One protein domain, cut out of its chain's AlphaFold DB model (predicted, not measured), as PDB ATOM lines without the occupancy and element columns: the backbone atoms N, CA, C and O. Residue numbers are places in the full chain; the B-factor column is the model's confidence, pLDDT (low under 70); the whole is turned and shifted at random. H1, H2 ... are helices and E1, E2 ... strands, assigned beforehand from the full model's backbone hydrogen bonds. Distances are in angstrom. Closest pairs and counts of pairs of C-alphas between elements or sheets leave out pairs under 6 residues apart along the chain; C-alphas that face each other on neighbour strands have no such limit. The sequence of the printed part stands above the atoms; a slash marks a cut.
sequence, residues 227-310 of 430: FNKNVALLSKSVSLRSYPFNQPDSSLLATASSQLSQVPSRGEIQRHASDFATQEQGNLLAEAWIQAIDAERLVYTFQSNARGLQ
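What this domain is: This is residues 227 to 310 of the 430 residues of the protein "Phage late control D family protein" of Coxiellaceae bacterium (UniProt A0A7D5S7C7). A long, flat model in which helix H1 covers one face of a small three-stranded sheet, E3, E2 and E4, while a two-stranded ribbon of E1 and E5 extends the long axis beyond the helix's last residues. The tail, residues 305 to 310, sticks out past E5. The printed part has 84 residues, with named elements in the order E1, E2, E3, E4, H1, E5; the class is mixed, helices and strands. The sheet E3, E2, E4 is mixed, and E1 with E5 is antiparallel. The whole is loose, with a radius of gyration of the C-alphas of 17.0 A and spans of 58 by 30 by 16 A.

Where its parts are: E1 is residues 227 to 231, beginning at C-alpha 227 (-34.741, 23.509, -37.012). E2 is residues 237 to 242, 16.8 A long, E3 residues 252 to 257, 17.1 A, and E4 residues 268 to 271. H1, residues 279 to 297, measures 26.7 A. E5, residues 298 to 304, measures 19.6 A and ends at C-alpha 304 (-42.766, 18.765, -36.335).

How they stand to each other: E1 and E5 are antiparallel, with N 228 and O 301 at 2.8 A. The hairpin E2 and E3 is antiparallel, with N 240 and O 254 at 2.8 A. E2 and E4 are parallel, with N 239 and O 269 at 2.8 A. H1 is on this sheet, two layers, a helix on one face, at a height of 7.5 A. It lies over E3 and, only just, over E2, with 3 C-alphas falling on E2; the C-alphas of Ala 254 and Gly 282, the closest of E3 and H1, are 5.1 A apart. In H1, 14 of 15 O i to N i+4 pairs are within hydrogen-bond range.

The domain as a whole: The C-alphas farthest apart, of Asp 249 and Asn 305, are 59.3 A apart. The printed part has no cut and no long link, and no printed residue is under 70 in pLDDT.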
ATOM      1  N   PHE A 227     -35.911  24.361 -37.214       95.06
ATOM      2  CA  PHE A 227     -34.741  23.509 -37.012       95.06
ATOM      3  C   PHE A 227     -33.510  24.352 -36.653       95.06
ATOM      4  O   PHE A 227     -32.869  24.961 -37.506       95.06
ATOM      5  N   ASN A 228     -33.180  24.396 -35.368       94.19
ATOM      6  CA  ASN A 228     -32.162  25.269 -34.800       94.19
ATOM      7  C   ASN A 228     -30.960  24.465 -34.311       94.19
ATOM      8  O   ASN A 228     -31.111  23.458 -33.622       94.19
ATOM      9  N   LYS A 229     -29.749  24.943 -34.608       94.81
ATOM     10  CA  LYS A 229     -28.495  24.386 -34.087       94.81
ATOM     11  C   LYS A 229     -28.118  25.091 -32.784       94.81
ATOM     12  O   LYS A 229     -27.791  26.273 -32.798       94.81
ATOM     13  N   ASN A 230     -28.090  24.354 -31.680       95.38
ATOM     14  CA  ASN A 230     -27.686  24.846 -30.366       95.38
ATOM     15  C   ASN A 230     -26.296  24.329 -30.012       95.38
ATOM     16  O   ASN A 230     -25.989  23.146 -30.179       95.38
ATOM     17  N   VAL A 231     -25.457  25.232 -29.514       94.94
ATOM     18  CA  VAL A 231     -24.058  24.960 -29.195       94.94
ATOM     19  C   VAL A 231     -23.753  25.449 -27.782       94.94
ATOM     20  O   VAL A 231     -23.999  26.613 -27.475       94.94
ATOM     21  N   ALA A 232     -23.186  24.584 -26.941       94.06
ATOM     22  CA  ALA A 232     -22.824  24.902 -25.561       94.06
ATOM     23  C   ALA A 232     -21.327  24.677 -25.288       94.06
ATOM     24  O   ALA A 232     -20.737  23.696 -25.742       94.06
ATOM     25  N   LEU A 233     -20.702  25.563 -24.505       95.06
ATOM     26  CA  LEU A 233     -19.325  25.369 -24.044       95.06
ATOM     27  C   LEU A 233     -19.295  24.307 -22.938       95.06
ATOM     28  O   LEU A 233     -19.762  24.554 -21.830       95.06
ATOM     29  N   LEU A 234     -18.705  23.146 -23.231       95.88
ATOM     30  CA  LEU A 234     -18.539  22.039 -22.284       95.88
ATOM     31  C   LEU A 234     -17.086  21.532 -22.251       95.88
ATOM     32  O   LEU A 234     -16.269  21.878 -23.112       95.88
ATOM     33  N   SER A 235     -16.788  20.689 -21.256       96.00
ATOM     34  CA  SER A 235     -15.460  20.119 -20.993       96.00
ATOM     35  C   SER A 235     -14.857  19.432 -22.214       96.00
ATOM     36  O   SER A 235     -15.471  18.546 -22.804       96.00
ATOM     37  N   LYS A 236     -13.631  19.812 -22.580       96.56
ATOM     38  CA  LYS A 236     -12.913  19.264 -23.739       96.56
ATOM     39  C   LYS A 236     -12.516  17.807 -23.543       96.56
ATOM     40  O   LYS A 236     -12.542  17.042 -24.507       96.56
ATOM     41  N   SER A 237     -12.121  17.452 -22.327       97.00
ATOM     42  CA  SER A 237     -11.580  16.136 -22.015       97.00
ATOM     43  C   SER A 237     -12.054  15.613 -20.668       97.00
ATOM     44  O   SER A 237     -12.476  16.367 -19.785       97.00
ATOM     45  N   VAL A 238     -11.973  14.294 -20.532       96.44
ATOM     46  CA  VAL A 238     -12.218  13.554 -19.299       96.44
ATOM     47  C   VAL A 238     -11.005  12.674 -19.026       96.44
ATOM     48  O   VAL A 238     -10.529  11.990 -19.932       96.44
ATOM     49  N   SER A 239     -10.543  12.674 -17.780       96.75
ATOM     50  CA  SER A 239      -9.453  11.835 -17.287       96.75
ATOM     51  C   SER A 239      -9.943  11.019 -16.096       96.75
ATOM     52  O   SER A 239     -10.339  11.568 -15.068       96.75
ATOM     53  N   LEU A 240      -9.932   9.699 -16.243       95.25
ATOM     54  CA  LEU A 240     -10.409   8.736 -15.260       95.25
ATOM     55  C   LEU A 240      -9.226   7.933 -14.727       95.25
ATOM     56  O   LEU A 240      -8.494   7.313 -15.500       95.25
ATOM     57  N   ARG A 241      -9.042   7.923 -13.408       95.06
ATOM     58  CA  ARG A 241      -7.991   7.148 -12.744       95.06
ATOM     59  C   ARG A 241      -8.578   6.002 -11.930       95.06
ATOM     60  O   ARG A 241      -9.511   6.227 -11.157       95.06
ATOM     61  N   SER A 242      -7.998   4.812 -12.063       92.69
ATOM     62  CA  SER A 242      -8.321   3.628 -11.264       92.69
ATOM     63  C   SER A 242      -7.106   3.077 -10.522       92.69
ATOM     64  O   SER A 242      -5.965   3.336 -10.907       92.69
ATOM     65  N   TYR A 243      -7.376   2.309  -9.469       90.06
ATOM     66  CA  TYR A 243      -6.391   1.689  -8.585       90.06
ATOM     67  C   TYR A 243      -6.755   0.209  -8.401       90.06
ATOM     68  O   TYR A 243      -7.489  -0.130  -7.469       90.06
ATOM     69  N   PRO A 244      -6.322  -0.672  -9.319       84.81
ATOM     70  CA  PRO A 244      -6.607  -2.098  -9.224       84.81
ATOM     71  C   PRO A 244      -6.017  -2.694  -7.942       84.81
ATOM     72  O   PRO A 244      -4.830  -2.546  -7.662       84.81
ATOM     73  N   PHE A 245      -6.834  -3.410  -7.165       79.25
ATOM     74  CA  PHE A 245      -6.395  -3.970  -5.879       79.25
ATOM     75  C   PHE A 245      -5.269  -5.007  -6.020       79.25
ATOM     76  O   PHE A 245      -4.507  -5.219  -5.084       79.25
ATOM     77  N   ASN A 246      -5.179  -5.671  -7.175       79.44
ATOM     78  CA  ASN A 246      -4.157  -6.672  -7.478       79.44
ATOM     79  C   ASN A 246      -2.809  -6.052  -7.886       79.44
ATOM     80  O   ASN A 246      -1.841  -6.783  -8.071       79.44
ATOM     81  N   GLN A 247      -2.746  -4.728  -8.058       83.44
ATOM     82  CA  GLN A 247      -1.539  -3.990  -8.428       83.44
ATOM     83  C   GLN A 247      -1.469  -2.667  -7.637       83.44
ATOM     84  O   GLN A 247      -1.582  -1.593  -8.233       83.44
ATOM     85  N   PRO A 248      -1.293  -2.725  -6.301       77.06
ATOM     86  CA  PRO A 248      -1.471  -1.580  -5.397       77.06
ATOM     87  C   PRO A 248      -0.504  -0.413  -5.649       77.06
ATOM     88  O   PRO A 248      -0.871   0.736  -5.419       77.06
ATOM     89  N   ASP A 249       0.697  -0.690  -6.165       84.56
ATOM     90  CA  ASP A 249       1.698   0.336  -6.498       84.56
ATOM     91  C   ASP A 249       1.463   0.989  -7.871       84.56
ATOM     92  O   ASP A 249       2.180   1.908  -8.273       84.56
ATOM     93  N   SER A 250       0.462   0.513  -8.616       86.75
ATOM     94  CA  SER A 250       0.129   1.006  -9.947       86.75
ATOM     95  C   SER A 250      -1.199   1.761  -9.947       86.75
ATOM     96  O   SER A 250      -2.103   1.517  -9.148       86.75
ATOM     97  N   SER A 251      -1.335   2.686 -10.892       90.62
ATOM     98  CA  SER A 251      -2.625   3.285 -11.212       90.62
ATOM     99  C   SER A 251      -2.821   3.258 -12.714       90.62
ATOM    100  O   SER A 251      -1.868   3.442 -13.473       90.62
ATOM    101  N   LEU A 252      -4.061   3.055 -13.134       93.75
ATOM    102  CA  LEU A 252      -4.440   3.124 -14.535       93.75
ATOM    103  C   LEU A 252      -5.061   4.492 -14.800       93.75
ATOM    104  O   LEU A 252      -5.916   4.946 -14.038       93.75
ATOM    105  N   LEU A 253      -4.634   5.154 -15.873       95.44
ATOM    106  CA  LEU A 253      -5.156   6.452 -16.291       95.44
ATOM    107  C   LEU A 253      -5.721   6.324 -17.700       95.44
ATOM    108  O   LEU A 253      -4.984   6.076 -18.651       95.44
ATOM    109  N   ALA A 254      -7.021   6.541 -17.838       96.75
ATOM    110  CA  ALA A 254      -7.687   6.622 -19.123       96.75
ATOM    111  C   ALA A 254      -8.106   8.061 -19.398       96.75
ATOM    112  O   ALA A 254      -8.630   8.742 -18.518       96.75
ATOM    113  N   THR A 255      -7.877   8.527 -20.621       97.12
ATOM    114  CA  THR A 255      -8.244   9.883 -21.031       97.12
ATOM    115  C   THR A 255      -8.987   9.844 -22.354       97.12
ATOM    116  O   THR A 255      -8.672   9.041 -23.229       97.12
ATOM    117  N   ALA A 256      -9.978  10.715 -22.501       97.06
ATOM    118  CA  ALA A 256     -10.695  10.912 -23.751       97.06
ATOM    119  C   ALA A 256     -10.922  12.404 -23.986       97.06
ATOM    120  O   ALA A 256     -11.102  13.180 -23.047       97.06
ATOM    121  N   SER A 257     -10.903  12.809 -25.251       96.81
ATOM    122  CA  SER A 257     -11.164  14.183 -25.680       96.81
ATOM    123  C   SER A 257     -12.247  14.197 -26.741       96.81
ATOM    124  O   SER A 257     -12.392  13.238 -27.503       96.81
ATOM    125  N   SER A 258     -12.996  15.294 -26.791       95.00
ATOM    126  CA  SER A 258     -14.068  15.431 -27.764       95.00
ATOM    127  C   SER A 258     -13.544  15.383 -29.191       95.00
ATOM    128  O   SER A 258     -12.516  15.979 -29.514       95.00
ATOM    129  N   GLN A 259     -14.315  14.715 -30.045       90.31
ATOM    130  CA  GLN A 259     -14.060  14.613 -31.479       90.31
ATOM    131  C   GLN A 259     -14.825  15.678 -32.287       90.31
ATOM    132  O   GLN A 259     -14.674  15.771 -33.506       90.31
ATOM    133  N   LEU A 260     -15.642  16.515 -31.634       89.81
ATOM    134  CA  LEU A 260     -16.427  17.568 -32.281       89.81
ATOM    135  C   LEU A 260     -15.584  18.829 -32.523       89.81
ATOM    136  O   LEU A 260     -15.743  19.843 -31.848       89.81
ATOM    137  N   SER A 261     -14.708  18.786 -33.528       82.94
ATOM    138  CA  SER A 261     -13.805  19.898 -33.882       82.94
ATOM    139  C   SER A 261     -14.516  21.189 -34.310       82.94
ATOM    140  O   SER A 261     -13.944  22.270 -34.214       82.94
ATOM    141  N   GLN A 262     -15.770  21.090 -34.761       80.75
ATOM    142  CA  GLN A 262     -16.574  22.223 -35.234       80.75
ATOM    143  C   GLN A 262     -17.103  23.121 -34.107       80.75
ATOM    144  O   GLN A 262     -17.713  24.153 -34.385       80.75
ATOM    145  N   VAL A 263     -16.940  22.715 -32.845       86.75
ATOM    146  CA  VAL A 263     -17.530  23.386 -31.689       86.75
ATOM    147  C   VAL A 263     -16.448  23.700 -30.653       86.75
ATOM    148  O   VAL A 263     -15.644  22.822 -30.333       86.75
ATOM    149  N   PRO A 264     -16.412  24.922 -30.082       85.75
ATOM    150  CA  PRO A 264     -15.475  25.241 -29.012       85.75
ATOM    151  C   PRO A 264     -15.644  24.307 -27.807       85.75
ATOM    152  O   PRO A 264     -16.751  24.039 -27.346       85.75
ATOM    153  N   SER A 265     -14.520  23.854 -27.259       91.50
ATOM    154  CA  SER A 265     -14.460  23.021 -26.058       91.50
ATOM    155  C   SER A 265     -13.287  23.461 -25.181       91.50
ATOM    156  O   SER A 265     -12.211  23.798 -25.686       91.50
ATOM    157  N   ARG A 266     -13.491  23.525 -23.858       93.88
ATOM    158  CA  ARG A 266     -12.468  23.961 -22.886       93.88
ATOM    159  C   ARG A 266     -12.646  23.255 -21.548       93.88
ATOM    160  O   ARG A 266     -13.757  22.885 -21.196       93.88
ATOM    161  N   GLY A 267     -11.559  23.135 -20.792       95.56
ATOM    162  CA  GLY A 267     -11.555  22.509 -19.470       95.56
ATOM    163  C   GLY A 267     -11.474  20.984 -19.520       95.56
ATOM    164  O   GLY A 267     -11.672  20.367 -20.567       95.56
ATOM    165  N   GLU A 268     -11.185  20.397 -18.367       96.38
ATOM    166  CA  GLU A 268     -10.989  18.964 -18.166       96.38
ATOM    167  C   GLU A 268     -11.792  18.516 -16.943       96.38
ATOM    168  O   GLU A 268     -11.833  19.218 -15.933       96.38
ATOM    169  N   ILE A 269     -12.432  17.351 -17.033       95.00
ATOM    170  CA  ILE A 269     -13.024  16.671 -15.879       95.00
ATOM    171  C   ILE A 269     -12.063  15.574 -15.442       95.00
ATOM    172  O   ILE A 269     -11.828  14.629 -16.188       95.00
ATOM    173  N   GLN A 270     -11.550  15.671 -14.219       94.69
ATOM    174  CA  GLN A 270     -10.720  14.627 -13.623       94.69
ATOM    175  C   GLN A 270     -11.510  13.871 -12.558       94.69
ATOM    176  O   GLN A 270     -12.148  14.476 -11.696       94.69
ATOM    177  N   ARG A 271     -11.475  12.537 -12.616       91.25
ATOM    178  CA  ARG A 271     -12.074  11.657 -11.608       91.25
ATOM    179  C   ARG A 271     -11.080  10.598 -11.164       91.25
ATOM    180  O   ARG A 271     -10.391   9.987 -11.975       91.25
ATOM    181  N   HIS A 272     -11.072  10.343  -9.865       87.56
ATOM    182  CA  HIS A 272     -10.305   9.274  -9.236       87.56
ATOM    183  C   HIS A 272     -11.235   8.132  -8.827       87.56
ATOM    184  O   HIS A 272     -12.449   8.326  -8.753       87.56
ATOM    185  N   ALA A 273     -10.660   6.954  -8.575       83.12
ATOM    186  CA  ALA A 273     -11.393   5.747  -8.196       83.12
ATOM    187  C   ALA A 273     -12.516   5.383  -9.191       83.12
ATOM    188  O   ALA A 273     -13.621   5.010  -8.811       83.12
ATOM    189  N   SER A 274     -12.233   5.526 -10.486       79.50
ATOM    190  CA  SER A 274     -13.125   5.054 -11.546       79.50
ATOM    191  C   SER A 274     -12.985   3.531 -11.647       79.50
ATOM    192  O   SER A 274     -11.880   3.032 -11.819       79.50
ATOM    193  N   ASP A 275     -14.073   2.792 -11.456       81.00
ATOM    194  CA  ASP A 275     -14.105   1.331 -11.262       81.00
ATOM    195  C   ASP A 275     -13.806   0.547 -12.562       81.00
ATOM    196  O   ASP A 275     -14.716   0.093 -13.253       81.00
ATOM    197  N   PHE A 276     -12.525   0.443 -12.944       88.31
ATOM    198  CA  PHE A 276     -12.056  -0.334 -14.097       88.31
ATOM    199  C   PHE A 276     -10.734  -1.053 -13.798       88.31
ATOM    200  O   PHE A 276      -9.834  -0.494 -13.176       88.31
ATOM    201  N   ALA A 277     -10.601  -2.298 -14.258       87.38
ATOM    202  CA  ALA A 277      -9.463  -3.160 -13.926       87.38
ATOM    203  C   ALA A 277      -8.375  -3.189 -15.011       87.38
ATOM    204  O   ALA A 277      -7.240  -3.563 -14.728       87.38
ATOM    205  N   THR A 278      -8.706  -2.812 -16.250       90.44
ATOM    206  CA  THR A 278      -7.765  -2.796 -17.382       90.44
ATOM    207  C   THR A 278      -7.771  -1.451 -18.106       90.44
ATOM    208  O   THR A 278      -8.749  -0.702 -18.059       90.44
ATOM    209  N   GLN A 279      -6.681  -1.144 -18.816       92.38
ATOM    210  CA  GLN A 279      -6.572   0.094 -19.593       92.38
ATOM    211  C   GLN A 279      -7.645   0.194 -20.689       92.38
ATOM    212  O   GLN A 279      -8.183   1.270 -20.934       92.38
ATOM    213  N   GLU A 280      -7.977  -0.927 -21.328       92.69
ATOM    214  CA  GLU A 280      -9.020  -0.997 -22.352       92.69
ATOM    215  C   GLU A 280     -10.396  -0.612 -21.792       92.69
ATOM    216  O   GLU A 280     -11.071   0.253 -22.350       92.69
ATOM    217  N   GLN A 281     -10.770  -1.168 -20.633       91.19
ATOM    218  CA  GLN A 281     -12.009  -0.807 -19.936       91.19
ATOM    219  C   GLN A 281     -12.034   0.680 -19.573       91.19
ATOM    220  O   GLN A 281     -13.045   1.353 -19.778       91.19
ATOM    221  N   GLY A 282     -10.912   1.209 -19.075       93.25
ATOM    222  CA  GLY A 282     -10.774   2.629 -18.761       93.25
ATOM    223  C   GLY A 282     -10.979   3.523 -19.984       93.25
ATOM    224  O   GLY A 282     -11.701   4.517 -19.898       93.25
ATOM    225  N   ASN A 283     -10.392   3.167 -21.130       94.62
ATOM    226  CA  ASN A 283     -10.525   3.929 -22.374       94.62
ATOM    227  C   ASN A 283     -11.980   3.948 -22.868       94.62
ATOM    228  O   ASN A 283     -12.506   5.018 -23.167       94.62
ATOM    229  N   LEU A 284     -12.653   2.790 -22.874       92.75
ATOM    230  CA  LEU A 284     -14.067   2.676 -23.250       92.75
ATOM    231  C   LEU A 284     -14.987   3.487 -22.328       92.75
ATOM    232  O   LEU A 284     -15.979   4.065 -22.783       92.75
ATOM    233  N   LEU A 285     -14.665   3.531 -21.033       92.44
ATOM    234  CA  LEU A 285     -15.387   4.334 -20.054       92.44
ATOM    235  C   LEU A 285     -15.158   5.831 -20.299       92.44
ATOM    236  O   LEU A 285     -16.125   6.582 -20.403       92.44
ATOM    237  N   ALA A 286     -13.907   6.272 -20.447       94.69
ATOM    238  CA  ALA A 286     -13.584   7.671 -20.731       94.69
ATOM    239  C   ALA A 286     -14.241   8.151 -22.038       94.69
ATOM    240  O   ALA A 286     -14.759   9.270 -22.100       94.69
ATOM    241  N   GLU A 287     -14.296   7.289 -23.056       94.88
ATOM    242  CA  GLU A 287     -14.992   7.570 -24.308       94.88
ATOM    243  C   GLU A 287     -16.507   7.733 -24.102       94.88
ATOM    244  O   GLU A 287     -17.091   8.715 -24.559       94.88
ATOM    245  N   ALA A 288     -17.151   6.833 -23.353       93.56
ATOM    246  CA  ALA A 288     -18.576   6.958 -23.042       93.56
ATOM    247  C   ALA A 288     -18.892   8.266 -22.289       93.56
ATOM    248  O   ALA A 288     -19.916   8.903 -22.542       93.56
ATOM    249  N   TRP A 289     -17.993   8.705 -21.405       93.94
ATOM    250  CA  TRP A 289     -18.119   9.973 -20.688       93.94
ATOM    251  C   TRP A 289     -18.055  11.185 -21.619       93.94
ATOM    252  O   TRP A 289     -18.910  12.067 -21.528       93.94
ATOM    253  N   ILE A 290     -17.066  11.247 -22.518       95.44
ATOM    254  CA  ILE A 290     -16.960  12.388 -23.434       95.44
ATOM    255  C   ILE A 290     -18.092  12.393 -24.464       95.44
ATOM    256  O   ILE A 290     -18.600  13.462 -24.786       95.44
ATOM    257  N   GLN A 291     -18.561  11.221 -24.904       95.50
ATOM    258  CA  GLN A 291     -19.745  11.087 -25.758       95.50
ATOM    259  C   GLN A 291     -21.009  11.635 -25.070       95.50
ATOM    260  O   GLN A 291     -21.806  12.306 -25.720       95.50
ATOM    261  N   ALA A 292     -21.178  11.424 -23.756       95.19
ATOM    262  CA  ALA A 292     -22.309  11.984 -23.006       95.19
ATOM    263  C   ALA A 292     -22.258  13.516 -22.931       95.19
ATOM    264  O   ALA A 292     -23.276  14.191 -23.049       95.19
ATOM    265  N   ILE A 293     -21.055  14.072 -22.776       95.31
ATOM    266  CA  ILE A 293     -20.838  15.522 -22.785       95.31
ATOM    267  C   ILE A 293     -21.075  16.090 -24.191       95.31
ATOM    268  O   ILE A 293     -21.697  17.140 -24.340       95.31
ATOM    269  N   ASP A 294     -20.600  15.406 -25.230       95.31
ATOM    270  CA  ASP A 294     -20.757  15.824 -26.623       95.31
ATOM    271  C   ASP A 294     -22.228  15.787 -27.075       95.31
ATOM    272  O   ASP A 294     -22.663  16.690 -27.794       95.31
ATOM    273  N   ALA A 295     -23.022  14.839 -26.562       95.00
ATOM    274  CA  ALA A 295     -24.464  14.763 -26.802       95.00
ATOM    275  C   ALA A 295     -25.244  15.986 -26.277       95.00
ATOM    276  O   ALA A 295     -26.315  16.293 -26.793       95.00
ATOM    277  N   GLU A 296     -24.710  16.709 -25.287       95.06
ATOM    278  CA  GLU A 296     -25.268  17.975 -24.785       95.06
ATOM    279  C   GLU A 296     -24.617  19.211 -25.428       95.06
ATOM    280  O   GLU A 296     -25.149  20.318 -25.344       95.06
ATOM    281  N   ARG A 297     -23.454  19.042 -26.066       95.06
ATOM    282  CA  ARG A 297     -22.667  20.138 -26.640       95.06
ATOM    283  C   ARG A 297     -23.270  20.686 -27.922       95.06
ATOM    284  O   ARG A 297     -23.247  21.898 -28.127       95.06
ATOM    285  N   LEU A 298     -23.704  19.796 -28.809       94.75
ATOM    286  CA  LEU A 298     -24.217  20.135 -30.132       94.75
ATOM    287  C   LEU A 298     -25.580  19.474 -30.330       94.75
ATOM    288  O   LEU A 298     -25.663  18.314 -30.738       94.75
ATOM    289  N   VAL A 299     -26.635  20.237 -30.055       96.56
ATOM    290  CA  VAL A 299     -28.022  19.761 -30.048       96.56
ATOM    291  C   VAL A 299     -28.838  20.537 -31.065       96.56
ATOM    292  O   VAL A 299     -28.834  21.763 -31.076       96.56
ATOM    293  N   TYR A 300     -29.596  19.832 -31.889       97.31
ATOM    294  CA  TYR A 300     -30.560  20.422 -32.804       97.31
ATOM    295  C   TYR A 300     -31.943  20.403 -32.160       97.31
ATOM    296  O   TYR A 300     -32.389  19.346 -31.721       97.31
ATOM    297  N   THR A 301     -32.613  21.548 -32.068       97.88
ATOM    298  CA  THR A 301     -34.011  21.639 -31.617       97.88
ATOM    299  C   THR A 301     -34.912  21.891 -32.810       97.88
ATOM    300  O   THR A 301     -34.523  22.622 -33.715       97.88
ATOM    301  N   PHE A 302     -36.097  21.292 -32.840       96.12
ATOM    302  CA  PHE A 302     -37.033  21.488 -33.946       96.12
ATOM    303  C   PHE A 302     -38.475  21.212 -33.550       96.12
ATOM    304  O   PHE A 302     -38.743  20.609 -32.512       96.12
ATOM    305  N   GLN A 303     -39.398  21.647 -34.399       94.94
ATOM    306  CA  GLN A 303     -40.816  21.346 -34.284       94.94
ATOM    307  C   GLN A 303     -41.257  20.488 -35.472       94.94
ATOM    308  O   GLN A 303     -40.670  20.563 -36.555       94.94
ATOM    309  N   SER A 304     -42.257  19.634 -35.273       92.56
ATOM    310  CA  SER A 304     -42.766  18.765 -36.335       92.56
ATOM    311  C   SER A 304     -44.210  18.324 -36.082       92.56
ATOM    312  O   SER A 304     -44.710  18.376 -34.959       92.56
ATOM    313  N   ASN A 305     -44.874  17.872 -37.144       90.06
ATOM    314  CA  ASN A 305     -46.163  17.177 -37.135       90.06
ATOM    315  C   ASN A 305     -46.007  15.666 -37.421       90.06
ATOM    316  O   ASN A 305     -47.011  14.981 -37.616       90.06
ATOM    317  N   ALA A 306     -44.773  15.146 -37.475       91.12
ATOM    318  CA  ALA A 306     -44.493  13.742 -37.758       91.12
ATOM    319  C   ALA A 306     -44.916  12.846 -36.584       91.12
ATOM    320  O   ALA A 306     -44.243  12.802 -35.555       91.12
ATOM    321  N   ARG A 307     -46.026  12.115 -36.746       90.38
ATOM    322  CA  ARG A 307     -46.637  11.304 -35.672       90.38
ATOM    323  C   ARG A 307     -45.825  10.061 -35.338       90.38
ATOM    324  O   ARG A 307     -45.830   9.620 -34.195       90.38
ATOM    325  N   GLY A 308     -45.129   9.513 -36.333       90.94
ATOM    326  CA  GLY A 308     -44.297   8.314 -36.207       90.94
ATOM    327  C   GLY A 308     -42.971   8.508 -35.475       90.94
ATOM    328  O   GLY A 308     -42.309   7.514 -35.178       90.94
ATOM    329  N   LEU A 309     -42.556   9.755 -35.227       93.25
ATOM    330  CA  LEU A 309     -41.242  10.063 -34.672       93.25
ATOM    331  C   LEU A 309     -41.186   9.691 -33.183       93.25
ATOM    332  O   LEU A 309     -42.055  10.085 -32.408       93.25
ATOM    333  N   GLN A 310     -40.143   8.973 -32.767       94.50
ATOM    334  CA  GLN A 310     -39.938   8.578 -31.368       94.50
ATOM    335  C   GLN A 310     -38.491   8.826 -30.911       94.50
ATOM    336  O   GLN A 310     -37.570   8.758 -31.734       94.50
TER     337      GLN A 310